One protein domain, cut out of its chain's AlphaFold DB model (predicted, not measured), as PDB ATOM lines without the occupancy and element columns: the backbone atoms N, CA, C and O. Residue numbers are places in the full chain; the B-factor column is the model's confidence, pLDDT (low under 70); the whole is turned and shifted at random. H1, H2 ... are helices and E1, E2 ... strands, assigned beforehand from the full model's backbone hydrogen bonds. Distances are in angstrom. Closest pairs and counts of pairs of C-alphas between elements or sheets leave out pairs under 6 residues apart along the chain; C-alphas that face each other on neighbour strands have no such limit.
ATOM      1  N   PHE A 115     162.045 262.421 141.350       71.81
ATOM      2  CA  PHE A 115     161.750 261.576 140.199       71.81
ATOM      3  C   PHE A 115     163.058 261.226 139.479       71.81
ATOM      4  O   PHE A 115     164.024 261.979 139.533       71.81
ATOM      5  N   HIS A 116     163.121 260.104 138.767       76.81
ATOM      6  CA  HIS A 116     164.253 259.810 137.885       76.81
ATOM      7  C   HIS A 116     163.790 259.000 136.680       76.81
ATOM      8  O   HIS A 116     163.421 257.837 136.821       76.81
ATOM      9  N   VAL A 117     163.815 259.612 135.492       79.44
ATOM     10  CA  VAL A 117     163.424 258.953 134.240       79.44
ATOM     11  C   VAL A 117     164.660 258.674 133.393       79.44
ATOM     12  O   VAL A 117     165.415 259.580 133.047       79.44
ATOM     13  N   VAL A 118     164.850 257.406 133.039       83.81
ATOM     14  CA  VAL A 118     165.955 256.926 132.204       83.81
ATOM     15  C   VAL A 118     165.374 256.194 131.013       83.81
ATOM     16  O   VAL A 118     164.440 255.413 131.165       83.81
ATOM     17  N   THR A 119     165.932 256.405 129.822       84.88
ATOM     18  CA  THR A 119     165.392 255.798 128.598       84.88
ATOM     19  C   THR A 119     166.442 254.984 127.860       84.88
ATOM     20  O   THR A 119     167.602 255.394 127.770       84.88
ATOM     21  N   GLY A 120     166.025 253.858 127.295       80.25
ATOM     22  CA  GLY A 120     166.755 253.092 126.292       80.25
ATOM     23  C   GLY A 120     165.843 252.834 125.102       80.25
ATOM     24  O   GLY A 120     164.622 252.860 125.225       80.25
ATOM     25  N   LYS A 121     166.429 252.665 123.924       84.56
ATOM     26  CA  LYS A 121     165.670 252.497 122.685       84.56
ATOM     27  C   LYS A 121     166.483 251.739 121.658       84.56
ATOM     28  O   LYS A 121     167.705 251.907 121.605       84.56
ATOM     29  N   TYR A 122     165.809 250.933 120.856       83.19
ATOM     30  CA  TYR A 122     166.407 250.189 119.761       83.19
ATOM     31  C   TYR A 122     165.375 249.994 118.653       83.19
ATOM     32  O   TYR A 122     164.187 249.828 118.915       83.19
ATOM     33  N   CYS A 123     165.844 250.009 117.416       79.56
ATOM     34  CA  CYS A 123     165.103 249.510 116.272       79.56
ATOM     35  C   CYS A 123     166.064 248.724 115.396       79.56
ATOM     36  O   CYS A 123     167.285 248.910 115.464       79.56
ATOM     37  N   ILE A 124     165.505 247.847 114.580       73.75
ATOM     38  CA  ILE A 124     166.280 246.955 113.730       73.75
ATOM     39  C   ILE A 124     166.604 247.713 112.441       73.75
ATOM     40  O   ILE A 124     165.687 248.048 111.695       73.75
ATOM     41  N   PRO A 125     167.879 248.050 112.184       63.31
ATOM     42  CA  PRO A 125     168.212 248.942 111.086       63.31
ATOM     43  C   PRO A 125     167.999 248.246 109.741       63.31
ATOM     44  O   PRO A 125     168.578 247.183 109.494       63.31
ATOM     45  N   LYS A 126     167.249 248.872 108.827       60.38
ATOM     46  CA  LYS A 126     167.226 248.405 107.435       60.38
ATOM     47  C   LYS A 126     168.590 248.648 106.797       60.38
ATOM     48  O   LYS A 126     169.161 249.737 106.878       60.38
ATOM     49  N   ASP A 138     167.780 254.269 110.526       54.94
ATOM     50  CA  ASP A 138     166.671 253.901 109.646       54.94
ATOM     51  C   ASP A 138     165.978 252.664 110.230       54.94
ATOM     52  O   ASP A 138     166.392 251.527 109.998       54.94
ATOM     53  N   CYS A 139     164.973 252.923 111.067       58.75
ATOM     54  CA  CYS A 139     164.176 251.917 111.763       58.75
ATOM     55  C   CYS A 139     163.180 251.177 110.851       58.75
ATOM     56  O   CYS A 139     162.493 250.274 111.323       58.75
ATOM     57  N   GLY A 140     163.120 251.532 109.562       58.03
ATOM     58  CA  GLY A 140     162.186 250.966 108.605       58.03
ATOM     59  C   GLY A 140     160.921 251.797 108.426       58.03
ATOM     60  O   GLY A 140     160.972 253.020 108.304       58.03
ATOM     61  N   GLU A 141     159.789 251.107 108.311       57.16
ATOM     62  CA  GLU A 141     158.473 251.736 108.309       57.16
ATOM     63  C   GLU A 141     158.201 252.297 109.719       57.16
ATOM     64  O   GLU A 141     158.058 253.515 109.888       57.16
ATOM     65  N   ASP A 142     158.321 251.450 110.746       69.62
ATOM     66  CA  ASP A 142     158.275 251.857 112.151       69.62
ATOM     67  C   ASP A 142     159.348 252.874 112.533       69.62
ATOM     68  O   ASP A 142     160.543 252.667 112.335       69.62
ATOM     69  N   ALA A 143     158.927 253.953 113.191       65.81
ATOM     70  CA  ALA A 143     159.822 254.974 113.704       65.81
ATOM     71  C   ALA A 143     159.429 255.386 115.129       65.81
ATOM     72  O   ALA A 143     158.251 255.589 115.437       65.81
ATOM     73  N   PHE A 144     160.433 255.575 115.992       73.62
ATOM     74  CA  PHE A 144     160.249 256.032 117.371       73.62
ATOM     75  C   PHE A 144     160.929 257.377 117.647       73.62
ATOM     76  O   PHE A 144     161.977 257.707 117.081       73.62
ATOM     77  N   LYS A 145     160.404 258.135 118.613       74.12
ATOM     78  CA  LYS A 145     161.069 259.322 119.169       74.12
ATOM     79  C   LYS A 145     160.715 259.504 120.637       74.12
ATOM     80  O   LYS A 145     159.606 259.229 121.082       74.12
ATOM     81  N   VAL A 146     161.713 259.981 121.371       67.75
ATOM     82  CA  VAL A 146     161.629 260.340 122.784       67.75
ATOM     83  C   VAL A 146     161.992 261.810 122.879       67.75
ATOM     84  O   VAL A 146     163.021 262.213 122.329       67.75
ATOM     85  N   ARG A 147     161.155 262.598 123.548       70.12
ATOM     86  CA  ARG A 147     161.391 264.015 123.826       70.12
ATOM     87  C   ARG A 147     161.225 264.260 125.320       70.12
ATOM     88  O   ARG A 147     160.171 263.964 125.875       70.12
ATOM     89  N   GLN A 148     162.255 264.822 125.936       67.69
ATOM     90  CA  GLN A 148     162.164 265.466 127.242       67.69
ATOM     91  C   GLN A 148     161.817 266.947 127.017       67.69
ATOM     92  O   GLN A 148     162.175 267.522 125.986       67.69
ATOM     93  N   SER A 149     161.090 267.566 127.942       56.91
ATOM     94  CA  SER A 149     160.952 269.022 127.969       56.91
ATOM     95  C   SER A 149     162.247 269.653 128.484       56.91
ATOM     96  O   SER A 149     162.596 269.444 129.640       56.91
ATOM     97  N   ASP A 150     162.929 270.450 127.657       53.41
ATOM     98  CA  ASP A 150     164.117 271.208 128.069       53.41
ATOM     99  C   ASP A 150     163.714 272.391 128.973       53.41
ATOM    100  O   ASP A 150     163.541 273.514 128.493       53.41
ATOM    101  N   ASP A 151     163.507 272.178 130.269       46.31
ATOM    102  CA  ASP A 151     163.318 273.266 131.245       46.31
ATOM    103  C   ASP A 151     164.648 273.857 131.749       46.31
ATOM    104  O   ASP A 151     164.681 274.997 132.203       46.31
ATOM    105  N   GLY A 152     165.767 273.154 131.550       37.88
ATOM    106  CA  GLY A 152     167.121 273.706 131.699       37.88
ATOM    107  C   GLY A 152     167.580 273.894 133.147       37.88
ATOM    108  O   GLY A 152     168.698 274.353 133.376       37.88
ATOM    109  N   THR A 153     166.758 273.492 134.115       32.47
ATOM    110  CA  THR A 153     167.092 273.447 135.537       32.47
ATOM    111  C   THR A 153     167.060 272.002 136.016       32.47
ATOM    112  O   THR A 153     166.002 271.451 136.302       32.47
ATOM    113  N   SER A 154     168.241 271.396 136.163       37.66
ATOM    114  CA  SER A 154     168.429 270.274 137.093       37.66
ATOM    115  C   SER A 154     167.775 270.636 138.443       37.66
ATOM    116  O   SER A 154     168.024 271.739 138.929       37.66
ATOM    117  N   TRP A 155     166.961 269.798 139.089       36.59
ATOM    118  CA  TRP A 155     167.055 268.336 139.159       36.59
ATOM    119  C   TRP A 155     165.673 267.653 139.053       36.59
ATOM    120  O   TRP A 155     164.834 267.793 139.931       36.59
ATOM    121  N   ILE A 156     165.481 266.899 137.966       41.91
ATOM    122  CA  ILE A 156     164.340 266.027 137.614       41.91
ATOM    123  C   ILE A 156     162.919 266.482 138.022       41.91
ATOM    124  O   ILE A 156     162.237 265.853 138.830       41.91
ATOM    125  N   ILE A 157     162.406 267.466 137.287       44.69
ATOM    126  CA  ILE A 157     160.979 267.579 136.943       44.69
ATOM    127  C   ILE A 157     160.904 267.648 135.405       44.69
ATOM    128  O   ILE A 157     161.895 267.968 134.753       44.69
ATOM    129  N   GLY A 158     159.783 267.259 134.789       51.03
ATOM    130  CA  GLY A 158     159.604 267.440 133.344       51.03
ATOM    131  C   GLY A 158     158.560 266.533 132.696       51.03
ATOM    132  O   GLY A 158     158.304 265.416 133.148       51.03
ATOM    133  N   ASN A 159     157.982 267.015 131.593       56.97
ATOM    134  CA  ASN A 159     157.164 266.193 130.703       56.97
ATOM    135  C   ASN A 159     158.055 265.359 129.778       56.97
ATOM    136  O   ASN A 159     158.919 265.903 129.084       56.97
ATOM    137  N   TRP A 160     157.773 264.062 129.703       63.09
ATOM    138  CA  TRP A 160     158.355 263.150 128.722       63.09
ATOM    139  C   TRP A 160     157.298 262.739 127.710       63.09
ATOM    140  O   TRP A 160     156.167 262.442 128.087       63.09
ATOM    141  N   LEU A 161     157.676 262.693 126.436       63.16
ATOM    142  CA  LEU A 161     156.840 262.226 125.339       63.16
ATOM    143  C   LEU A 161     157.551 261.089 124.605       63.16
ATOM    144  O   LEU A 161     158.645 261.268 124.064       63.16
ATOM    145  N   PHE A 162     156.892 259.939 124.563       72.31
ATOM    146  CA  PHE A 162     157.305 258.729 123.871       72.31
ATOM    147  C   PHE A 162     156.322 258.482 122.736       72.31
ATOM    148  O   PHE A 162     155.111 258.441 122.955       72.31
ATOM    149  N   VAL A 163     156.837 258.341 121.520       68.75
ATOM    150  CA  VAL A 163     156.024 258.084 120.333       68.75
ATOM    151  C   VAL A 163     156.633 256.933 119.560       68.75
ATOM    152  O   VAL A 163     157.832 256.965 119.273       68.75
ATOM    153  N   ILE A 164     155.796 255.967 119.191       70.38
ATOM    154  CA  ILE A 164     156.070 255.014 118.114       70.38
ATOM    155  C   ILE A 164     154.912 255.100 117.130       70.38
ATOM    156  O   ILE A 164     153.747 255.181 117.521       70.38
ATOM    157  N   CYS A 165     155.243 255.137 115.848       63.91
ATOM    158  CA  CYS A 165     154.270 255.095 114.772       63.91
ATOM    159  C   CYS A 165     154.902 254.450 113.545       63.91
ATOM    160  O   CYS A 165     156.093 254.657 113.286       63.91
ATOM    161  N   SER A 166     154.094 253.770 112.744       59.56
ATOM    162  CA  SER A 166     154.564 253.056 111.562       59.56
ATOM    163  C   SER A 166     155.069 253.938 110.417       59.56
ATOM    164  O   SER A 166     155.294 253.390 109.361       59.56
ATOM    165  N   ARG A 167     155.260 255.268 110.532       66.25
ATOM    166  CA  ARG A 167     155.958 256.073 109.492       66.25
ATOM    167  C   ARG A 167     156.656 257.321 110.037       66.25
ATOM    168  O   ARG A 167     156.030 258.193 110.638       66.25
ATOM    169  N   GLY A 168     157.929 257.517 109.680       58.16
ATOM    170  CA  GLY A 168     158.753 258.656 110.134       58.16
ATOM    171  C   GLY A 168     158.168 260.065 109.901       58.16
ATOM    172  O   GLY A 168     158.334 260.947 110.737       58.16
ATOM    173  N   ARG A 169     157.396 260.295 108.829       63.09
ATOM    174  CA  ARG A 169     156.756 261.608 108.589       63.09
ATOM    175  C   ARG A 169     155.590 261.901 109.549       63.09
ATOM    176  O   ARG A 169     155.280 263.063 109.803       63.09
ATOM    177  N   TRP A 170     154.965 260.857 110.096       67.88
ATOM    178  CA  TRP A 170     153.954 260.966 111.150       67.88
ATOM    179  C   TRP A 170     154.614 261.259 112.495       67.88
ATOM    180  O   TRP A 170     154.155 262.131 113.234       67.88
ATOM    181  N   LEU A 171     155.754 260.611 112.752       64.50
ATOM    182  CA  LEU A 171     156.593 260.852 113.919       64.50
ATOM    183  C   LEU A 171     157.027 262.318 114.013       64.50
ATOM    184  O   LEU A 171     156.886 262.934 115.071       64.50
ATOM    185  N   ASP A 172     157.508 262.892 112.907       66.25
ATOM    186  CA  ASP A 172     157.926 264.295 112.844       66.25
ATOM    187  C   ASP A 172     156.790 265.253 113.205       66.25
ATOM    188  O   ASP A 172     157.031 266.248 113.884       66.25
ATOM    189  N   CYS A 173     155.545 264.951 112.821       66.31
ATOM    190  CA  CYS A 173     154.392 265.783 113.152       66.31
ATOM    191  C   CYS A 173     153.936 265.599 114.617       66.31
ATOM    192  O   CYS A 173     153.758 266.598 115.321       66.31
ATOM    193  N   LEU A 174     153.859 264.352 115.109       62.12
ATOM    194  CA  LEU A 174     153.553 264.010 116.514       62.12
ATOM    195  C   LEU A 174     154.541 264.614 117.518       62.12
ATOM    196  O   LEU A 174     154.183 264.873 118.663       62.12
ATOM    197  N   THR A 175     155.786 264.822 117.091       60.44
ATOM    198  CA  THR A 175     156.888 265.301 117.939       60.44
ATOM    199  C   THR A 175     157.451 266.649 117.497       60.44
ATOM    200  O   THR A 175     158.553 267.034 117.910       60.44
ATOM    201  N   SER A 176     156.711 267.350 116.639       63.84
ATOM    202  CA  SER A 176     157.130 268.595 116.005       63.84
ATOM    203  C   SER A 176     157.421 269.707 117.011       63.84
ATOM    204  O   SER A 176     156.898 269.750 118.130       63.84
ATOM    205  N   GLU A 177     158.244 270.659 116.589       51.69
ATOM    206  CA  GLU A 177     158.480 271.917 117.305       51.69
ATOM    207  C   GLU A 177     157.302 272.904 117.163       51.69
ATOM    208  O   GLU A 177     157.347 273.985 117.738       51.69
ATOM    209  N   PHE A 178     156.236 272.538 116.432       46.53
ATOM    210  CA  PHE A 178     155.083 273.406 116.173       46.53
ATOM    211  C   PHE A 178     154.245 273.722 117.413       46.53
ATOM    212  O   PHE A 178     153.652 274.795 117.457       46.53
ATOM    213  N   TYR A 179     154.193 272.828 118.405       57.00
ATOM    214  CA  TYR A 179     153.588 273.155 119.694       57.00
ATOM    215  C   TYR A 179     154.643 273.766 120.616       57.00
ATOM    216  O   TYR A 179     155.727 273.202 120.817       57.00
ATOM    217  N   SER A 180     154.285 274.888 121.232       58.94
ATOM    218  CA  SER A 180     155.013 275.458 122.360       58.94
ATOM    219  C   SER A 180     155.087 274.479 123.543       58.94
ATOM    220  O   SER A 180     154.340 273.498 123.630       58.94
ATOM    221  N   LYS A 181     155.997 274.748 124.491       61.19
ATOM    222  CA  LYS A 181     156.139 273.938 125.714       61.19
ATOM    223  C   LYS A 181     154.820 273.880 126.498       61.19
ATOM    224  O   LYS A 181     154.412 272.801 126.926       61.19
ATOM    225  N   ASP A 182     154.124 275.011 126.602       62.97
ATOM    226  CA  ASP A 182     152.841 275.116 127.299       62.97
ATOM    227  C   ASP A 182     151.701 274.396 126.563       62.97
ATOM    228  O   ASP A 182     150.834 273.806 127.204       62.97
ATOM    229  N   GLU A 183     151.706 274.347 125.230       66.44
ATOM    230  CA  GLU A 183     150.743 273.522 124.491       66.44
ATOM    231  C   GLU A 183     150.984 272.028 124.742       66.44
ATOM    232  O   GLU A 183     150.057 271.324 125.148       66.44
ATOM    233  N   TYR A 184     152.221 271.529 124.608       66.44
ATOM    234  CA  TYR A 184     152.531 270.128 124.941       66.44
ATOM    235  C   TYR A 184     152.138 269.766 126.381       66.44
ATOM    236  O   TYR A 184     151.680 268.646 126.624       66.44
ATOM    237  N   ARG A 185     152.283 270.702 127.326       66.44
ATOM    238  CA  ARG A 185     151.900 270.542 128.735       66.44
ATOM    239  C   ARG A 185     150.404 270.273 128.917       66.44
ATOM    240  O   ARG A 185     150.054 269.309 129.594       66.44
ATOM    241  N   HIS A 186     149.534 271.047 128.270       75.38
ATOM    242  CA  HIS A 186     148.079 270.961 128.472       75.38
ATOM    243  C   HIS A 186     147.365 269.951 127.556       75.38
ATOM    244  O   HIS A 186     146.235 269.556 127.840       75.38
ATOM    245  N   LEU A 187     147.993 269.511 126.463       82.06
ATOM    246  CA  LEU A 187     147.390 268.546 125.539       82.06
ATOM    247  C   LEU A 187     147.488 267.101 126.074       82.06
ATOM    248  O   LEU A 187     148.532 266.670 126.582       82.06
ATOM    249  N   THR A 188     146.399 266.334 125.925       88.94
ATOM    250  CA  THR A 188     146.401 264.875 126.144       88.94
ATOM    251  C   THR A 188     147.093 264.164 124.972       88.94
ATOM    252  O   THR A 188     147.110 264.702 123.859       88.94
ATOM    253  N   PRO A 189     147.622 262.940 125.161       90.38
ATOM    254  CA  PRO A 189     148.192 262.139 124.075       90.38
ATOM    255  C   PRO A 189     147.259 261.977 122.867       90.38
ATOM    256  O   PRO A 189     147.683 262.165 121.726       90.38
ATOM    257  N   LYS A 190     145.960 261.747 123.100       92.69
ATOM    258  CA  LYS A 190     144.954 261.677 122.031       92.69
ATOM    259  C   LYS A 190     144.783 263.005 121.311       92.69
ATOM    260  O   LYS A 190     144.649 263.031 120.091       92.69
ATOM    261  N   LYS A 191     144.812 264.129 122.032       90.56
ATOM    262  CA  LYS A 191     144.703 265.447 121.401       90.56
ATOM    263  C   LYS A 191     145.943 265.787 120.566       90.56
ATOM    264  O   LYS A 191     145.780 266.360 119.489       90.56
ATOM    265  N   LEU A 192     147.142 265.381 120.999       86.56
ATOM    266  CA  LEU A 192     148.369 265.452 120.190       86.56
ATOM    267  C   LEU A 192     148.237 264.624 118.902       86.56
ATOM    268  O   LEU A 192     148.527 265.138 117.821       86.56
ATOM    269  N   LEU A 193     147.718 263.393 119.001       87.12
ATOM    270  CA  LEU A 193     147.438 262.541 117.844       87.12
ATOM    271  C   LEU A 193     146.438 263.202 116.882       87.12
ATOM    272  O   LEU A 193     146.769 263.422 115.722       87.12
ATOM    273  N   VAL A 194     145.257 263.611 117.361       90.94
ATOM    274  CA  VAL A 194     144.225 264.296 116.556       90.94
ATOM    275  C   VAL A 194     144.786 265.525 115.834       90.94
ATOM    276  O   VAL A 194     144.545 265.710 114.641       90.94
ATOM    277  N   ASN A 195     145.541 266.370 116.536       88.25
ATOM    278  CA  ASN A 195     146.117 267.579 115.955       88.25
ATOM    279  C   ASN A 195     147.197 267.253 114.896       88.25
ATOM    280  O   ASN A 195     147.233 267.904 113.849       88.25
ATOM    281  N   CYS A 196     148.017 266.217 115.118       84.50
ATOM    282  CA  CYS A 196     148.970 265.699 114.131       84.50
ATOM    283  C   CYS A 196     148.266 265.220 112.851       84.50
ATOM    284  O   CYS A 196     148.576 265.707 111.760       84.50
ATOM    285  N   VAL A 197     147.272 264.331 112.973       86.81
ATOM    286  CA  VAL A 197     146.536 263.799 111.814       86.81
ATOM    287  C   VAL A 197     145.890 264.934 111.016       86.81
ATOM    288  O   VAL A 197     146.034 264.981 109.797       86.81
ATOM    289  N   ASN A 198     145.264 265.907 111.689       89.00
ATOM    290  CA  ASN A 198     144.691 267.085 111.034       89.00
ATOM    291  C   ASN A 198     145.742 267.882 110.233       89.00
ATOM    292  O   ASN A 198     145.463 268.320 109.118       89.00
ATOM    293  N   SER A 199     146.954 268.056 110.767       85.56
ATOM    294  CA  SER A 199     148.058 268.752 110.086       85.56
ATOM    295  C   SER A 199     148.539 268.008 108.831       85.56
ATOM    296  O   SER A 199     148.707 268.610 107.763       85.56
ATOM    297  N   ILE A 200     148.676 266.681 108.919       83.81
ATOM    298  CA  ILE A 200     149.041 265.816 107.787       83.81
ATOM    299  C   ILE A 200     147.942 265.837 106.717       83.81
ATOM    300  O   ILE A 200     148.235 266.080 105.547       83.81
ATOM    301  N   GLN A 201     146.675 265.677 107.104       88.06
ATOM    302  CA  GLN A 201     145.533 265.690 106.183       88.06
ATOM    303  C   GLN A 201     145.333 267.052 105.505       88.06
ATOM    304  O   GLN A 201     144.975 267.112 104.327       88.06
ATOM    305  N   ASN A 202     145.593 268.159 106.205       87.50
ATOM    306  CA  ASN A 202     145.575 269.495 105.603       87.50
ATOM    307  C   ASN A 202     146.739 269.682 104.620       87.50
ATOM    308  O   ASN A 202     146.540 270.226 103.536       87.50
ATOM    309  N   SER A 203     147.928 269.171 104.948       83.62
ATOM    310  CA  SER A 203     149.086 269.177 104.045       83.62
ATOM    311  C   SER A 203     148.829 268.345 102.781       83.62
ATOM    312  O   SER A 203     149.137 268.799 101.679       83.62
ATOM    313  N   TYR A 204     148.209 267.168 102.927       84.62
ATOM    314  CA  TYR A 204     147.785 266.303 101.822       84.62
ATOM    315  C   TYR A 204     146.766 266.998 100.920       84.62
ATOM    316  O   TYR A 204     146.999 267.093  99.719       84.62
ATOM    317  N   LYS A 205     145.692 267.572 101.485       85.56
ATOM    318  CA  LYS A 205     144.696 268.344 100.719       85.56
ATOM    319  C   LYS A 205     145.345 269.487  99.936       85.56
ATOM    320  O   LYS A 205     145.081 269.627  98.747       85.56
ATOM    321  N   THR A 206     146.215 270.275 100.572       84.69
ATOM    322  CA  THR A 206     146.913 271.390  99.910       84.69
ATOM    323  C   THR A 206     147.765 270.904  98.738       84.69
ATOM    324  O   THR A 206     147.657 271.466  97.648       84.69
ATOM    325  N   GLN A 207     148.556 269.838  98.919       80.62
ATOM    326  CA  GLN A 207     149.359 269.280  97.823       80.62
ATOM    327  C   GLN A 207     148.501 268.641  96.730       80.62
ATOM    328  O   GLN A 207     148.819 268.811  95.560       80.62
ATOM    329  N   LEU A 208     147.385 267.989  97.068       82.69
ATOM    330  CA  LEU A 208     146.465 267.402  96.090       82.69
ATOM    331  C   LEU A 208     145.871 268.456  95.140       82.69
ATOM    332  O   LEU A 208     145.670 268.160  93.967       82.69
ATOM    333  N   TYR A 209     145.639 269.685  95.615       82.62
ATOM    334  CA  TYR A 209     145.203 270.796  94.761       82.62
ATOM    335  C   TYR A 209     146.342 271.456  93.969       82.62
ATOM    336  O   TYR A 209     146.108 271.898  92.846       82.62
ATOM    337  N   SER A 210     147.554 271.562  94.529       84.19
ATOM    338  CA  SER A 210     148.669 272.272  93.876       84.19
ATOM    339  C   SER A 210     149.505 271.404  92.929       84.19
ATOM    340  O   SER A 210     150.035 271.908  91.944       84.19
ATOM    341  N   ASP A 211     149.673 270.123  93.259       79.25
ATOM    342  CA  ASP A 211     150.491 269.146  92.536       79.25
ATOM    343  C   ASP A 211     150.003 267.714  92.856       79.25
ATOM    344  O   ASP A 211     150.544 267.044  93.746       79.25
ATOM    345  N   PRO A 212     148.980 267.216  92.132       71.50
ATOM    346  CA  PRO A 212     148.406 265.893  92.376       71.50
ATOM    347  C   PRO A 212     149.421 264.748  92.264       71.50
ATOM    348  O   PRO A 212     149.254 263.717  92.907       71.50
ATOM    349  N   VAL A 213     150.481 264.914  91.462       71.31
ATOM    350  CA  VAL A 213     151.502 263.878  91.239       71.31
ATOM    351  C   VAL A 213     152.427 263.767  92.449       71.31
ATOM    352  O   VAL A 213     152.776 262.660  92.859       71.31
ATOM    353  N   ASN A 214     152.807 264.892  93.062       66.38
ATOM    354  CA  ASN A 214     153.603 264.882  94.289       66.38
ATOM    355  C   ASN A 214     152.771 264.663  95.565       66.38
ATOM    356  O   ASN A 214     153.343 264.203  96.553       66.38
ATOM    357  N   ALA A 215     151.452 264.885  95.552       60.22
ATOM    358  CA  ALA A 215     150.570 264.588  96.689       60.22
ATOM    359  C   ALA A 215     150.646 263.116  97.145       60.22
ATOM    360  O   ALA A 215     150.650 262.842  98.348       60.22
ATOM    361  N   PHE A 216     150.837 262.178  96.208       60.31
ATOM    362  CA  PHE A 216     151.081 260.758  96.505       60.31
ATOM    363  C   PHE A 216     152.326 260.505  97.381       60.31
ATOM    364  O   PHE A 216     152.428 259.459  98.010       60.31
ATOM    365  N   LYS A 217     153.262 261.462  97.499       60.66
ATOM    366  CA  LYS A 217     154.430 261.366  98.400       60.66
ATOM    367  C   LYS A 217     154.123 261.725  99.860       60.66
ATOM    368  O   LYS A 217     155.011 261.619 100.706       60.66
ATOM    369  N   ILE A 218     152.915 262.203 100.173       61.59
ATOM    370  CA  ILE A 218     152.400 262.236 101.556       61.59
ATOM    371  C   ILE A 218     151.460 261.053 101.826       61.59
ATOM    372  O   ILE A 218     151.045 260.873 102.966       61.59
ATOM    373  N   ASP A 219     151.099 260.270 100.810       68.62
ATOM    374  CA  ASP A 219     150.088 259.230 100.963       68.62
ATOM    375  C   ASP A 219     150.599 258.046 101.799       68.62
ATOM    376  O   ASP A 219     151.796 257.732 101.846       68.62
ATOM    377  N   GLY A 220     149.669 257.408 102.499       79.44
ATOM    378  CA  GLY A 220     149.949 256.373 103.482       79.44
ATOM    379  C   GLY A 220     149.162 256.526 104.776       79.44
ATOM    380  O   GLY A 220     148.582 257.576 105.078       79.44
ATOM    381  N   SER A 221     149.196 255.444 105.543       84.69
ATOM    382  CA  SER A 221     148.592 255.299 106.857       84.69
ATOM    383  C   SER A 221     149.654 255.012 107.923       84.69
ATOM    384  O   SER A 221     150.831 254.822 107.603       84.69
ATOM    385  N   SER A 222     149.256 255.056 109.193       86.25
ATOM    386  CA  SER A 222     150.121 254.756 110.332       86.25
ATOM    387  C   SER A 222     149.287 254.345 111.550       86.25
ATOM    388  O   SER A 222     148.267 254.981 111.843       86.25
ATOM    389  N   THR A 223     149.735 253.325 112.284       90.81
ATOM    390  CA  THR A 223     149.374 253.170 113.702       90.81
ATOM    391  C   THR A 223     150.085 254.261 114.514       90.81
ATOM    392  O   THR A 223     151.049 254.883 114.050       90.81
ATOM    393  N   ALA A 224     149.633 254.529 115.737       89.69
ATOM    394  CA  ALA A 224     150.342 255.432 116.633       89.69
ATOM    395  C   ALA A 224     150.071 255.114 118.103       89.69
ATOM    396  O   ALA A 224     148.929 255.168 118.556       89.69
ATOM    397  N   VAL A 225     151.148 254.924 118.861       91.38
ATOM    398  CA  VAL A 225     151.133 254.972 120.323       91.38
ATOM    399  C   VAL A 225     151.841 256.243 120.787       91.38
ATOM    400  O   VAL A 225     152.976 256.534 120.402       91.38
ATOM    401  N   VAL A 226     151.148 257.024 121.613       90.56
ATOM    402  CA  VAL A 226     151.651 258.261 122.217       90.56
ATOM    403  C   VAL A 226     151.543 258.110 123.726       90.56
ATOM    404  O   VAL A 226     150.439 258.033 124.256       90.56
ATOM    405  N   LEU A 227     152.673 258.085 124.427       90.94
ATOM    406  CA  LEU A 227     152.740 257.975 125.882       90.94
ATOM    407  C   LEU A 227     153.425 259.223 126.444       90.94
ATOM    408  O   LEU A 227     154.491 259.630 125.987       90.94
ATOM    409  N   LYS A 228     152.789 259.850 127.430       88.75
ATOM    410  CA  LYS A 228     153.237 261.068 128.101       88.75
ATOM    411  C   LYS A 228     153.381 260.798 129.592       88.75
ATOM    412  O   LYS A 228     152.440 260.319 130.218       88.75
ATOM    413  N   ILE A 229     154.525 261.152 130.161       86.56
ATOM    414  CA  ILE A 229     154.755 261.123 131.609       86.56
ATOM    415  C   ILE A 229     154.874 262.570 132.084       86.56
ATOM    416  O   ILE A 229     155.688 263.320 131.548       86.56
ATOM    417  N   ASN A 230     154.044 262.961 133.049       82.50
ATOM    418  CA  ASN A 230     153.983 264.297 133.631       82.50
ATOM    419  C   ASN A 230     154.298 264.224 135.133       82.50
ATOM    420  O   ASN A 230     153.447 263.817 135.921       82.50
ATOM    421  N   CYS A 231     155.502 264.653 135.523       76.50
ATOM    422  CA  CYS A 231     155.930 264.733 136.925       76.50
ATOM    423  C   CYS A 231     155.926 266.177 137.477       76.50
ATOM    424  O   CYS A 231     156.742 266.515 138.326       76.50
ATOM    425  N   GLU A 232     155.065 267.067 136.969       68.44
ATOM    426  CA  GLU A 232     155.010 268.482 137.389       68.44
ATOM    427  C   GLU A 232     154.359 268.718 138.759       68.44
ATOM    428  O   GLU A 232     154.497 269.805 139.324       68.44
ATOM    429  N   ARG A 233     153.591 267.752 139.274       67.62
ATOM    430  CA  ARG A 233     152.945 267.873 140.584       67.62
ATOM    431  C   ARG A 233     153.950 267.454 141.665       67.62
ATOM    432  O   ARG A 233     154.508 266.363 141.555       67.62
ATOM    433  N   PRO A 234     154.162 268.250 142.731       65.06
ATOM    434  CA  PRO A 234     154.981 267.816 143.857       65.06
ATOM    435  C   PRO A 234     154.510 266.451 144.359       65.06
ATOM    436  O   PRO A 234     153.316 266.247 144.583       65.06
ATOM    437  N   ASN A 235     155.454 265.524 144.494       67.56
ATOM    438  CA  ASN A 235     155.244 264.173 145.016       67.56
ATOM    439  C   ASN A 235     154.244 263.307 144.220       67.56
ATOM    440  O   ASN A 235     153.784 262.287 144.717       67.56
ATOM    441  N   SER A 236     153.935 263.657 142.967       74.44
ATOM    442  CA  SER A 236     153.072 262.839 142.112       74.44
ATOM    443  C   SER A 236     153.487 262.922 140.649       74.44
ATOM    444  O   SER A 236     153.594 264.009 140.087       74.44
ATOM    445  N   CYS A 237     153.621 261.768 139.997       83.69
ATOM    446  CA  CYS A 237     153.839 261.710 138.557       83.69
ATOM    447  C   CYS A 237     152.774 260.852 137.874       83.69
ATOM    448  O   CYS A 237     152.474 259.745 138.319       83.69
ATOM    449  N   ASP A 238     152.191 261.390 136.807       88.38
ATOM    450  CA  ASP A 238     151.087 260.788 136.070       88.38
ATOM    451  C   ASP A 238     151.565 260.306 134.698       88.38
ATOM    452  O   ASP A 238     152.224 261.039 133.957       88.38
ATOM    453  N   LEU A 239     151.188 259.088 134.328       92.44
ATOM    454  CA  LEU A 239     151.311 258.572 132.973       92.44
ATOM    455  C   LEU A 239     149.956 258.691 132.285       92.44
ATOM    456  O   LEU A 239     148.952 258.209 132.799       92.44
ATOM    457  N   PHE A 240     149.952 259.274 131.092       93.88
ATOM    458  CA  PHE A 240     148.823 259.285 130.169       93.88
ATOM    459  C   PHE A 240     149.266 258.655 128.854       93.88
ATOM    460  O   PHE A 240     150.361 258.948 128.377       93.88
ATOM    461  N   ALA A 241     148.423 257.859 128.208       95.06
ATOM    462  CA  ALA A 241     148.713 257.356 126.868       95.06
ATOM    463  C   ALA A 241     147.479 257.366 125.966       95.06
ATOM    464  O   ALA A 241     146.346 257.390 126.442       95.06
ATOM    465  N   ALA A 242     147.717 257.353 124.658       95.81
ATOM    466  CA  ALA A 242     146.714 257.071 123.645       95.81
ATOM    467  C   ALA A 242     147.271 256.070 122.630       95.81
ATOM    468  O   ALA A 242     148.407 256.239 122.178       95.81
ATOM    469  N   ASN A 243     146.476 255.061 122.274       96.12
ATOM    470  CA  ASN A 243     146.834 254.059 121.273       96.12
ATOM    471  C   ASN A 243     145.834 254.041 120.111       96.12
ATOM    472  O   ASN A 243     144.628 254.055 120.352       96.12
ATOM    473  N   LEU A 244     146.336 253.989 118.876       95.62
ATOM    474  CA  LEU A 244     145.570 253.786 117.646       95.62
ATOM    475  C   LEU A 244     146.252 252.693 116.812       95.62
ATOM    476  O   LEU A 244     147.327 252.928 116.259       95.62
ATOM    477  N   GLY A 245     145.621 251.523 116.720       95.75
ATOM    478  CA  GLY A 245     146.158 250.342 116.032       95.75
ATOM    479  C   GLY A 245     146.689 249.258 116.978       95.75
ATOM    480  O   GLY A 245     146.259 249.161 118.126       95.75
ATOM    481  N   ASP A 246     147.604 248.430 116.476       93.56
ATOM    482  CA  ASP A 246     148.210 247.259 117.138       93.56
ATOM    483  C   ASP A 246     149.687 247.440 117.543       93.56
ATOM    484  O   ASP A 246     150.249 246.599 118.244       93.56
ATOM    485  N   SER A 247     150.290 248.598 117.247       93.31
ATOM    486  CA  SER A 247     151.340 249.118 118.136       93.31
ATOM    487  C   SER A 247     150.789 249.303 119.553       93.31
ATOM    488  O   SER A 247     149.575 249.349 119.757       93.31
ATOM    489  N   GLY A 248     151.662 249.417 120.553       95.31
ATOM    490  CA  GLY A 248     151.185 249.458 121.927       95.31
ATOM    491  C   GLY A 248     152.231 249.772 122.982       95.31
ATOM    492  O   GLY A 248     153.396 250.068 122.708       95.31
ATOM    493  N   PHE A 249     151.786 249.707 124.231       96.88
ATOM    494  CA  PHE A 249     152.637 249.862 125.395       96.88
ATOM    495  C   PHE A 249     152.213 248.941 126.543       96.88
ATOM    496  O   PHE A 249     151.069 248.492 126.647       96.88
ATOM    497  N   VAL A 250     153.161 248.687 127.435       98.31
ATOM    498  CA  VAL A 250     152.991 247.925 128.669       98.31
ATOM    499  C   VAL A 250     153.736 248.661 129.771       98.31
ATOM    500  O   VAL A 250     154.859 249.115 129.562       98.31
ATOM    501  N   VAL A 251     153.133 248.786 130.948       98.12
ATOM    502  CA  VAL A 251     153.793 249.343 132.129       98.12
ATOM    503  C   VAL A 251     153.909 248.262 133.182       98.12
ATOM    504  O   VAL A 251     152.928 247.602 133.536       98.12
ATOM    505  N   TYR A 252     155.119 248.115 133.701       97.88
ATOM    506  CA  TYR A 252     155.457 247.222 134.792       97.88
ATOM    507  C   TYR A 252     155.798 248.042 136.038       97.88
ATOM    508  O   TYR A 252     156.441 249.084 135.928       97.88
ATOM    509  N   LYS A 253     155.396 247.567 137.218       96.69
ATOM    510  CA  LYS A 253     155.875 248.037 138.525       96.69
ATOM    511  C   LYS A 253     156.860 247.006 139.074       96.69
ATOM    512  O   LYS A 253     156.638 245.807 138.911       96.69
ATOM    513  N   LEU A 254     157.936 247.449 139.711       95.88
ATOM    514  CA  LEU A 254     158.829 246.570 140.461       95.88
ATOM    515  C   LEU A 254     158.143 246.167 141.776       95.88
ATOM    516  O   LEU A 254     157.718 247.035 142.536       95.88
ATOM    517  N   ALA A 255     157.997 244.869 142.029       93.56
ATOM    518  CA  ALA A 255     157.359 244.354 143.236       93.56
ATOM    519  C   ALA A 255     158.323 244.345 144.430       93.56
ATOM    520  O   ALA A 255     159.410 243.773 144.352       93.56
ATOM    521  N   ASP A 256     157.877 244.887 145.565       86.88
ATOM    522  CA  ASP A 256     158.661 244.967 146.809       86.88
ATOM    523  C   ASP A 256     159.036 243.590 147.391       86.88
ATOM    524  O   ASP A 256     159.957 243.473 148.198       86.88
ATOM    525  N   THR A 257     158.298 242.537 147.020       85.12
ATOM    526  CA  THR A 257     158.384 241.202 147.633       85.12
ATOM    527  C   THR A 257     159.514 240.330 147.099       85.12
ATOM    528  O   THR A 257     160.133 239.600 147.870       85.12
ATOM    529  N   ASP A 258     159.745 240.343 145.786       88.31
ATOM    530  CA  ASP A 258     160.732 239.489 145.110       88.31
ATOM    531  C   ASP A 258     161.559 240.240 144.052       88.31
ATOM    532  O   ASP A 258     162.298 239.616 143.290       88.31
ATOM    533  N   SER A 259     161.455 241.574 144.031       88.75
ATOM    534  CA  SER A 259     162.149 242.473 143.106       88.75
ATOM    535  C   SER A 259     161.950 242.109 141.633       88.75
ATOM    536  O   SER A 259     162.885 242.235 140.843       88.75
ATOM    537  N   LYS A 260     160.746 241.657 141.254       95.56
ATOM    538  CA  LYS A 260     160.372 241.389 139.858       95.56
ATOM    539  C   LYS A 260     159.422 242.427 139.288       95.56
ATOM    540  O   LYS A 260     158.608 243.017 139.992       95.56
ATOM    541  N   TRP A 261     159.497 242.599 137.978       97.06
ATOM    542  CA  TRP A 261     158.547 243.363 137.191       97.06
ATOM    543  C   TRP A 261     157.192 242.652 137.142       97.06
ATOM    544  O   TRP A 261     157.083 241.516 136.677       97.06
ATOM    545  N   VAL A 262     156.148 243.346 137.592       97.12
ATOM    546  CA  VAL A 262     154.745 242.930 137.511       97.12
ATOM    547  C   VAL A 262     154.012 243.910 136.607       97.12
ATOM    548  O   VAL A 262     154.074 245.118 136.806       97.12
ATOM    549  N   GLU A 263     153.326 243.401 135.589       97.50
ATOM    550  CA  GLU A 263     152.536 244.221 134.666       97.50
ATOM    551  C   GLU A 263     151.334 244.849 135.387       97.50
ATOM    552  O   GLU A 263     150.508 244.134 135.952       97.50
ATOM    553  N   VAL A 264     151.238 246.180 135.338       97.50
ATOM    554  CA  VAL A 264     150.160 246.974 135.955       97.50
ATOM    555  C   VAL A 264     149.250 247.653 134.929       97.50
ATOM    556  O   VAL A 264     148.128 248.026 135.259       97.50
ATOM    557  N   MET A 265     149.702 247.804 133.680       97.94
ATOM    558  CA  MET A 265     148.907 248.354 132.579       97.94
ATOM    559  C   MET A 265     149.394 247.810 131.236       97.94
ATOM    560  O   MET A 265     150.588 247.583 131.051       97.94
ATOM    561  N   ARG A 266     148.478 247.647 130.282       97.69
ATOM    562  CA  ARG A 266     148.747 247.231 128.902       97.69
ATOM    563  C   ARG A 266     147.730 247.894 127.976       97.69
ATOM    564  O   ARG A 266     146.555 247.950 128.334       97.69
ATOM    565  N   SER A 267     148.166 248.360 126.809       97.44
ATOM    566  CA  SER A 267     147.248 248.777 125.748       97.44
ATOM    567  C   SER A 267     146.597 247.577 125.065       97.44
ATOM    568  O   SER A 267     147.265 246.583 124.781       97.44
ATOM    569  N   VAL A 268     145.319 247.707 124.739       95.38
ATOM    570  CA  VAL A 268     144.580 246.802 123.864       95.38
ATOM    571  C   VAL A 268     144.912 247.130 122.403       95.38
ATOM    572  O   VAL A 268     145.025 248.298 122.019       95.38
ATOM    573  N   GLU A 269     145.088 246.088 121.594       93.75
ATOM    574  CA  GLU A 269     145.249 246.186 120.142       93.75
ATOM    575  C   GLU A 269     143.914 246.581 119.493       93.75
ATOM    576  O   GLU A 269     142.879 245.958 119.736       93.75
ATOM    577  N   GLN A 270     143.928 247.603 118.639       95.00
ATOM    578  CA  GLN A 270     142.757 248.040 117.883       95.00
ATOM    579  C   GLN A 270     142.844 247.537 116.439       95.00
ATOM    580  O   GLN A 270     143.631 248.052 115.643       95.00
ATOM    581  N   GLN A 271     142.003 246.567 116.079       93.38
ATOM    582  CA  GLN A 271     141.933 246.005 114.726       93.38
ATOM    583  C   GLN A 271     140.483 245.903 114.223       93.38
ATOM    584  O   GLN A 271     139.572 245.579 114.982       93.38
ATOM    585  N   HIS A 272     140.271 246.148 112.926       92.50
ATOM    586  CA  HIS A 272     138.990 245.921 112.234       92.50
ATOM    587  C   HIS A 272     138.725 244.427 112.014       92.50
ATOM    588  O   HIS A 272     137.588 243.962 112.038       92.50
ATOM    589  N   SER A 273     139.798 243.675 111.775       90.44
ATOM    590  CA  SER A 273     139.854 242.211 111.744       90.44
ATOM    591  C   SER A 273     141.313 241.774 111.919       90.44
ATOM    592  O   SER A 273     142.201 242.623 111.893       90.44
ATOM    593  N   PHE A 274     141.576 240.478 112.101       87.19
ATOM    594  CA  PHE A 274     142.925 239.963 112.369       87.19
ATOM    595  C   PHE A 274     143.989 240.504 111.389       87.19
ATOM    596  O   PHE A 274     143.908 240.242 110.187       87.19
ATOM    597  N   ASN A 275     144.996 241.213 111.917       87.25
ATOM    598  CA  ASN A 275     146.073 241.872 111.157       87.25
ATOM    599  C   ASN A 275     145.580 242.962 110.170       87.25
ATOM    600  O   ASN A 275     146.195 243.213 109.134       87.25
ATOM    601  N   PHE A 276     144.469 243.625 110.498       91.06
ATOM    602  CA  PHE A 276     143.994 244.858 109.864       91.06
ATOM    603  C   PHE A 276     143.775 245.932 110.945       91.06
ATOM    604  O   PHE A 276     142.637 246.124 111.388       91.06
ATOM    605  N   PRO A 277     144.846 246.595 111.422       94.06
ATOM    606  CA  PRO A 277     144.757 247.604 112.474       94.06
ATOM    607  C   PRO A 277     143.924 248.827 112.116       94.06
ATOM    608  O   PRO A 277     143.746 249.175 110.949       94.06
ATOM    609  N   PHE A 278     143.492 249.526 113.163       95.44
ATOM    610  CA  PHE A 278     143.072 250.916 113.055       95.44
ATOM    611  C   PHE A 278     144.289 251.775 112.700       95.44
ATOM    612  O   PHE A 278     145.317 251.712 113.375       95.44
ATOM    613  N   GLN A 279     144.186 252.592 111.654       92.06
ATOM    614  CA  GLN A 279     145.308 253.415 111.193       92.06
ATOM    615  C   GLN A 279     144.835 254.785 110.722       92.06
ATOM    616  O   GLN A 279     143.948 254.890 109.879       92.06
ATOM    617  N   ALA A 280     145.473 255.853 111.194       90.50
ATOM    618  CA  ALA A 280     145.229 257.182 110.644       90.50
ATOM    619  C   ALA A 280     145.885 257.299 109.259       90.50
ATOM    620  O   ALA A 280     147.014 256.847 109.084       90.50
ATOM    621  N   ALA A 281     145.217 257.936 108.290       89.69
ATOM    622  CA  ALA A 281     145.737 258.121 106.930       89.69
ATOM    623  C   ALA A 281     145.780 259.593 106.489       89.69
ATOM    624  O   ALA A 281     144.983 260.427 106.938       89.69
ATOM    625  N   ALA A 282     146.734 259.912 105.608       86.38
ATOM    626  CA  ALA A 282     146.918 261.257 105.060       86.38
ATOM    627  C   ALA A 282     145.750 261.665 104.146       86.38
ATOM    628  O   ALA A 282     145.335 262.825 104.143       86.38
ATOM    629  N   ASN A 283     145.169 260.694 103.439       87.25
ATOM    630  CA  ASN A 283     143.845 260.809 102.848       87.25
ATOM    631  C   ASN A 283     142.779 260.443 103.907       87.25
ATOM    632  O   ASN A 283     142.717 259.278 104.306       87.25
ATOM    633  N   PRO A 284     141.905 261.378 104.341       85.19
ATOM    634  CA  PRO A 284     140.889 261.101 105.365       85.19
ATOM    635  C   PRO A 284     139.872 260.015 104.987       85.19
ATOM    636  O   PRO A 284     139.173 259.517 105.860       85.19
ATOM    637  N   SER A 285     139.759 259.669 103.703       86.50
ATOM    638  CA  SER A 285     138.836 258.640 103.207       86.50
ATOM    639  C   SER A 285     139.408 257.217 103.271       86.50
ATOM    640  O   SER A 285     138.694 256.276 102.937       86.50
ATOM    641  N   LEU A 286     140.691 257.061 103.628       87.06
ATOM    642  CA  LEU A 286     141.429 255.788 103.600       87.06
ATOM    643  C   LEU A 286     141.948 255.348 104.978       87.06
ATOM    644  O   LEU A 286     142.740 254.414 105.056       87.06
ATOM    645  N   GLY A 287     141.544 256.021 106.056       90.12
ATOM    646  CA  GLY A 287     141.999 255.698 107.403       90.12
ATOM    647  C   GLY A 287     141.015 256.120 108.481       90.12
ATOM    648  O   GLY A 287     140.054 256.850 108.241       90.12
ATOM    649  N   ASP A 288     141.289 255.643 109.684       94.94
ATOM    650  CA  ASP A 288     140.472 255.835 110.865       94.94
ATOM    651  C   ASP A 288     140.548 257.251 111.431       94.94
ATOM    652  O   ASP A 288     141.533 257.985 111.291       94.94
ATOM    653  N   SER A 289     139.491 257.613 112.156       93.94
ATOM    654  CA  SER A 289     139.498 258.825 112.958       93.94
ATOM    655  C   SER A 289     140.480 258.671 114.126       93.94
ATOM    656  O   SER A 289     140.321 257.746 114.924       93.94
ATOM    657  N   PRO A 290     141.416 259.611 114.348       90.12
ATOM    658  CA  PRO A 290     142.252 259.624 115.553       90.12
ATOM    659  C   PRO A 290     141.440 259.818 116.846       90.12
ATOM    660  O   PRO A 290     141.961 259.621 117.942       90.12
ATOM    661  N   ALA A 291     140.153 260.176 116.751       92.88
ATOM    662  CA  ALA A 291     139.238 260.164 117.891       92.88
ATOM    663  C   ALA A 291     138.876 258.739 118.370       92.88
ATOM    664  O   ALA A 291     138.384 258.600 119.490       92.88
ATOM    665  N   ASN A 292     139.157 257.702 117.573       95.06
ATOM    666  CA  ASN A 292     138.974 256.292 117.943       95.06
ATOM    667  C   ASN A 292     140.114 255.761 118.832       95.06
ATOM    668  O   ASN A 292     139.972 254.693 119.422       95.06
ATOM    669  N   ALA A 293     141.218 256.509 118.962       95.81
ATOM    670  CA  ALA A 293     142.334 256.121 119.815       95.81
ATOM    671  C   ALA A 293     141.879 255.946 121.272       95.81
ATOM    672  O   ALA A 293     141.197 256.819 121.826       95.81
ATOM    673  N   GLU A 294     142.243 254.832 121.892       97.50
ATOM    674  CA  GLU A 294     141.891 254.532 123.280       97.50
ATOM    675  C   GLU A 294     142.836 255.258 124.239       97.50
ATOM    676  O   GLU A 294     144.038 255.327 123.985       97.50
ATOM    677  N   GLU A 295     142.291 255.826 125.318       96.81
ATOM    678  CA  GLU A 295     143.035 256.622 126.299       96.81
ATOM    679  C   GLU A 295     143.258 255.857 127.599       96.81
ATOM    680  O   GLU A 295     142.366 255.188 128.115       96.81
ATOM    681  N   TYR A 296     144.455 256.022 128.150       97.69
ATOM    682  CA  TYR A 296     144.933 255.337 129.342       97.69
ATOM    683  C   TYR A 296     145.523 256.353 130.317       97.69
ATOM    684  O   TYR A 296     146.120 257.347 129.896       97.69
ATOM    685  N   GLY A 297     145.402 256.088 131.617       95.81
ATOM    686  CA  GLY A 297     145.984 256.934 132.654       95.81
ATOM    687  C   GLY A 297     146.278 256.173 133.943       95.81
ATOM    688  O   GLY A 297     145.463 255.358 134.372       95.81
ATOM    689  N   MET A 298     147.422 256.449 134.570       94.69
ATOM    690  CA  MET A 298     147.687 256.093 135.969       94.69
ATOM    691  C   MET A 298     148.481 257.196 136.665       94.69
ATOM    692  O   MET A 298     149.278 257.885 136.031       94.69
ATOM    693  N   THR A 299     148.333 257.289 137.980       92.62
ATOM    694  CA  THR A 299     149.304 257.967 138.843       92.62
ATOM    695  C   THR A 299     150.281 256.922 139.368       92.62
ATOM    696  O   THR A 299     149.861 255.857 139.820       92.62
ATOM    697  N   PHE A 300     151.577 257.206 139.289       91.06
ATOM    698  CA  PHE A 300     152.605 256.358 139.874       91.06
ATOM    699  C   PHE A 300     152.675 256.548 141.396       91.06
ATOM    700  O   PHE A 300     152.521 257.660 141.902       91.06
ATOM    701  N   GLU A 301     152.935 255.466 142.125       89.44
ATOM    702  CA  GLU A 301     153.065 255.476 143.583       89.44
ATOM    703  C   GLU A 301     154.433 256.011 144.035       89.44
ATOM    704  O   GLU A 301     155.453 255.815 143.372       89.44
ATOM    705  N   GLU A 302     154.472 256.649 145.207       85.56
ATOM    706  CA  GLU A 302     155.729 257.015 145.865       85.56
ATOM    707  C   GLU A 302     156.570 255.772 146.211       85.56
ATOM    708  O   GLU A 302     156.044 254.672 146.402       85.56
ATOM    709  N   ARG A 303     157.895 255.950 146.321       86.00
ATOM    710  CA  ARG A 303     158.875 254.903 146.683       86.00
ATOM    711  C   ARG A 303     158.855 253.671 145.773       86.00
ATOM    712  O   ARG A 303     159.348 252.616 146.156       86.00
ATOM    713  N   SER A 304     158.306 253.815 144.571       90.19
ATOM    714  CA  SER A 304     158.115 252.733 143.611       90.19
ATOM    715  C   SER A 304     158.953 252.953 142.355       90.19
ATOM    716  O   SER A 304     159.259 254.081 141.971       90.19
ATOM    717  N   SER A 305     159.310 251.852 141.696       92.69
ATOM    718  CA  SER A 305     159.988 251.864 140.398       92.69
ATOM    719  C   SER A 305     159.079 251.280 139.324       92.69
ATOM    720  O   SER A 305     158.466 250.231 139.528       92.69
ATOM    721  N   TYR A 306     159.010 251.938 138.172       94.75
ATOM    722  CA  TYR A 306     158.204 251.526 137.027       94.75
ATOM    723  C   TYR A 306     159.061 251.395 135.769       94.75
ATOM    724  O   TYR A 306     160.090 252.054 135.620       94.75
ATOM    725  N   LEU A 307     158.609 250.562 134.838       95.81
ATOM    726  CA  LEU A 307     159.196 250.404 133.516       95.81
ATOM    727  C   LEU A 307     158.080 250.447 132.472       95.81
ATOM    728  O   LEU A 307     157.239 249.552 132.422       95.81
ATOM    729  N   ALA A 308     158.066 251.485 131.641       96.12
ATOM    730  CA  ALA A 308     157.188 251.578 130.483       96.12
ATOM    731  C   ALA A 308     157.915 251.036 129.245       96.12
ATOM    732  O   ALA A 308     158.944 251.571 128.830       96.12
ATOM    733  N   LEU A 309     157.366 249.977 128.659       96.75
ATOM    734  CA  LEU A 309     157.722 249.435 127.354       96.75
ATOM    735  C   LEU A 309     156.740 249.990 126.328       96.75
ATOM    736  O   LEU A 309     155.550 249.718 126.418       96.75
ATOM    737  N   VAL A 310     157.232 250.730 125.342       95.81
ATOM    738  CA  VAL A 310     156.474 251.142 124.155       95.81
ATOM    739  C   VAL A 310     157.084 250.415 122.963       95.81
ATOM    740  O   VAL A 310     158.307 250.441 122.803       95.81
ATOM    741  N   ALA A 311     156.270 249.747 122.148       93.50
ATOM    742  CA  ALA A 311     156.752 248.991 120.995       93.50
ATOM    743  C   ALA A 311     155.755 248.992 119.826       93.50
ATOM    744  O   ALA A 311     154.561 249.233 120.015       93.50
ATOM    745  N   SER A 312     156.253 248.702 118.625       91.81
ATOM    746  CA  SER A 312     155.401 248.291 117.508       91.81
ATOM    747  C   SER A 312     154.911 246.844 117.662       91.81
ATOM    748  O   SER A 312     155.395 246.082 118.507       91.81
ATOM    749  N   ASP A 313     153.925 246.476 116.847       91.88
ATOM    750  CA  ASP A 313     153.324 245.142 116.785       91.88
ATOM    751  C   ASP A 313     154.370 244.052 116.505       91.88
ATOM    752  O   ASP A 313     154.310 242.987 117.115       91.88
ATOM    753  N   GLY A 314     155.410 244.341 115.714       91.06
ATOM    754  CA  GLY A 314     156.532 243.428 115.454       91.06
ATOM    755  C   GLY A 314     157.216 242.832 116.699       91.06
ATOM    756  O   GLY A 314     157.785 241.737 116.611       91.06
ATOM    757  N   ILE A 404     161.405 249.655 119.575       89.62
ATOM    758  CA  ILE A 404     161.242 249.499 121.024       89.62
ATOM    759  C   ILE A 404     161.812 250.716 121.743       89.62
ATOM    760  O   ILE A 404     162.943 251.145 121.492       89.62
ATOM    761  N   VAL A 405     161.044 251.225 122.702       90.38
ATOM    762  CA  VAL A 405     161.487 252.212 123.681       90.38
ATOM    763  C   VAL A 405     161.146 251.717 125.084       90.38
ATOM    764  O   VAL A 405     159.990 251.443 125.394       90.38
ATOM    765  N   LEU A 406     162.160 251.644 125.942       93.12
ATOM    766  CA  LEU A 406     162.021 251.404 127.372       93.12
ATOM    767  C   LEU A 406     162.265 252.706 128.140       93.12
ATOM    768  O   LEU A 406     163.277 253.378 127.928       93.12
ATOM    769  N   ALA A 407     161.376 253.030 129.072       91.06
ATOM    770  CA  ALA A 407     161.529 254.129 130.018       91.06
ATOM    771  C   ALA A 407     161.405 253.604 131.450       91.06
ATOM    772  O   ALA A 407     160.342 253.140 131.851       91.06
ATOM    773  N   TYR A 408     162.495 253.666 132.208       91.75
ATOM    774  CA  TYR A 408     162.510 253.404 133.644       91.75
ATOM    775  C   TYR A 408     162.178 254.689 134.400       91.75
ATOM    776  O   TYR A 408     162.709 255.745 134.057       91.75
ATOM    777  N   ILE A 409     161.337 254.586 135.426       89.94
ATOM    778  CA  ILE A 409     160.915 255.683 136.297       89.94
ATOM    779  C   ILE A 409     161.164 255.256 137.747       89.94
ATOM    780  O   ILE A 409     160.522 254.319 138.213       89.94
ATOM    781  N   SER A 410     162.062 255.939 138.461       87.56
ATOM    782  CA  SER A 410     162.161 255.873 139.931       87.56
ATOM    783  C   SER A 410     161.412 257.043 140.551       87.56
ATOM    784  O   SER A 410     161.387 258.136 139.973       87.56
ATOM    785  N   ILE A 411     160.828 256.818 141.725       83.31
ATOM    786  CA  ILE A 411     160.117 257.830 142.508       83.31
ATOM    787  C   ILE A 411     160.597 257.722 143.948       83.31
ATOM    788  O   ILE A 411     160.049 256.962 144.743       83.31
ATOM    789  N   ASP A 412     161.631 258.477 144.292       75.38
ATOM    790  CA  ASP A 412     162.250 258.415 145.608       75.38
ATOM    791  C   ASP A 412     161.608 259.483 146.506       75.38
ATOM    792  O   ASP A 412     161.586 260.665 146.163       75.38
ATOM    793  N   SER A 413     161.076 259.101 147.673       54.38
ATOM    794  CA  SER A 413     160.542 260.090 148.622       54.38
ATOM    795  C   SER A 413     161.646 261.050 149.094       54.38
ATOM    796  O   SER A 413     162.793 260.601 149.221       54.38
TER     797      SER A 413
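What this domain is: This is residues 115 to 126, 138 to 314 and 404 to 413 of the 415 residues of a protein of Mitosporidium daphniae (UniProt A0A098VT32). Two twisted sheets of five strands lie face to face as a sandwich, and H1 and H3 cover part of the other face of the sheet E2 E3 E4 E5 E9. H3 runs on past the strands to H4. There are 199 residues printed, with four named helices and eleven named strands in the order E1 E2 E3 H1 H2 H3 H4 E4 E5 E6 E7 E8 E9 E10 E11. The sheets run E2 E3 E4 E5 E9 and E1 E11 E10 E6 E7, both antiparallel; the class is mixed, helices and strands. The whole is compact, with a radius of gyration of the C-alphas of 17.5 A and spans of 59 by 40 by 31 A.

Where its parts are: Begin at C-alpha 224, (150.342, 255.432, 116.633), where E4, residues 224 to 233, runs 27.1 A. In the same sheet find E5, 236 to 244, 27.1 A; E9, 294 to 300; E3, 159 to 165; and E2, 143 to 148. The other sheet holds E1, 115 to 123, 27.0 A, from (161.750, 261.576, 140.199); E11, 404 to 412, 26.2 A, ending at (162.250, 258.415, 145.608); E10, 305 to 311; E6, 248 to 254; and E7, 261 to 266. E8, 271 to 273, pairs with no named strand. The helices are H1, 168 to 174; H2, 181 to 186; H3, 189 to 210, 31.9 A; and H4, 212 to 215.

How they stand to each other: In the first sheet look for N 145 and O 163 of the hairpin E2 and E3, 2.9 A; N 162 and O 227, 2.8 A; N 228 and O 240 of the hairpin E4 and E5, 2.8 A; and N 241 and O 296, 2.9 A. In the second find N 118 and O 408, 2.9 A; N 308 and O 407, 2.8 A; N 250 and O 309, 2.8 A; and N 251 and O 265 of the hairpin E6 and E7, 2.8 A. The sandwich, two sheets face to face, has strands at 18 degrees. H1, at a height of 7.8 A over the sheet, and H3 are on the same face of the first sheet, two layers, helices on one face of a sheet. H3 touches H1 with residues 192 to 200 alone, the closest C-alphas being Leu 174 and Cys 196, 5.4 A. H3 touches H4 with residues 204 to 208 alone, closest at the C-alphas of Gln 207 and Ala 215, 5.0 A. H2 only grazes the sheet, with residues 181 to 185. Every O i to N i+4 pair is within hydrogen-bond range in H2 and H3, and 2 of 3 in H1; H4 is too short for one.

The domain as a whole: The C-alphas farthest apart are those of Ser 210 and Thr 257, 62.8 A. Residues 127 to 137 and 315 to 403 are not printed; the C-alpha gaps are 6.0 A and 9.5 A. The link E8 to E9 is long. Mean pLDDT of the printed part is 80.4, and 56 residues are under 70, among them 165 to 185.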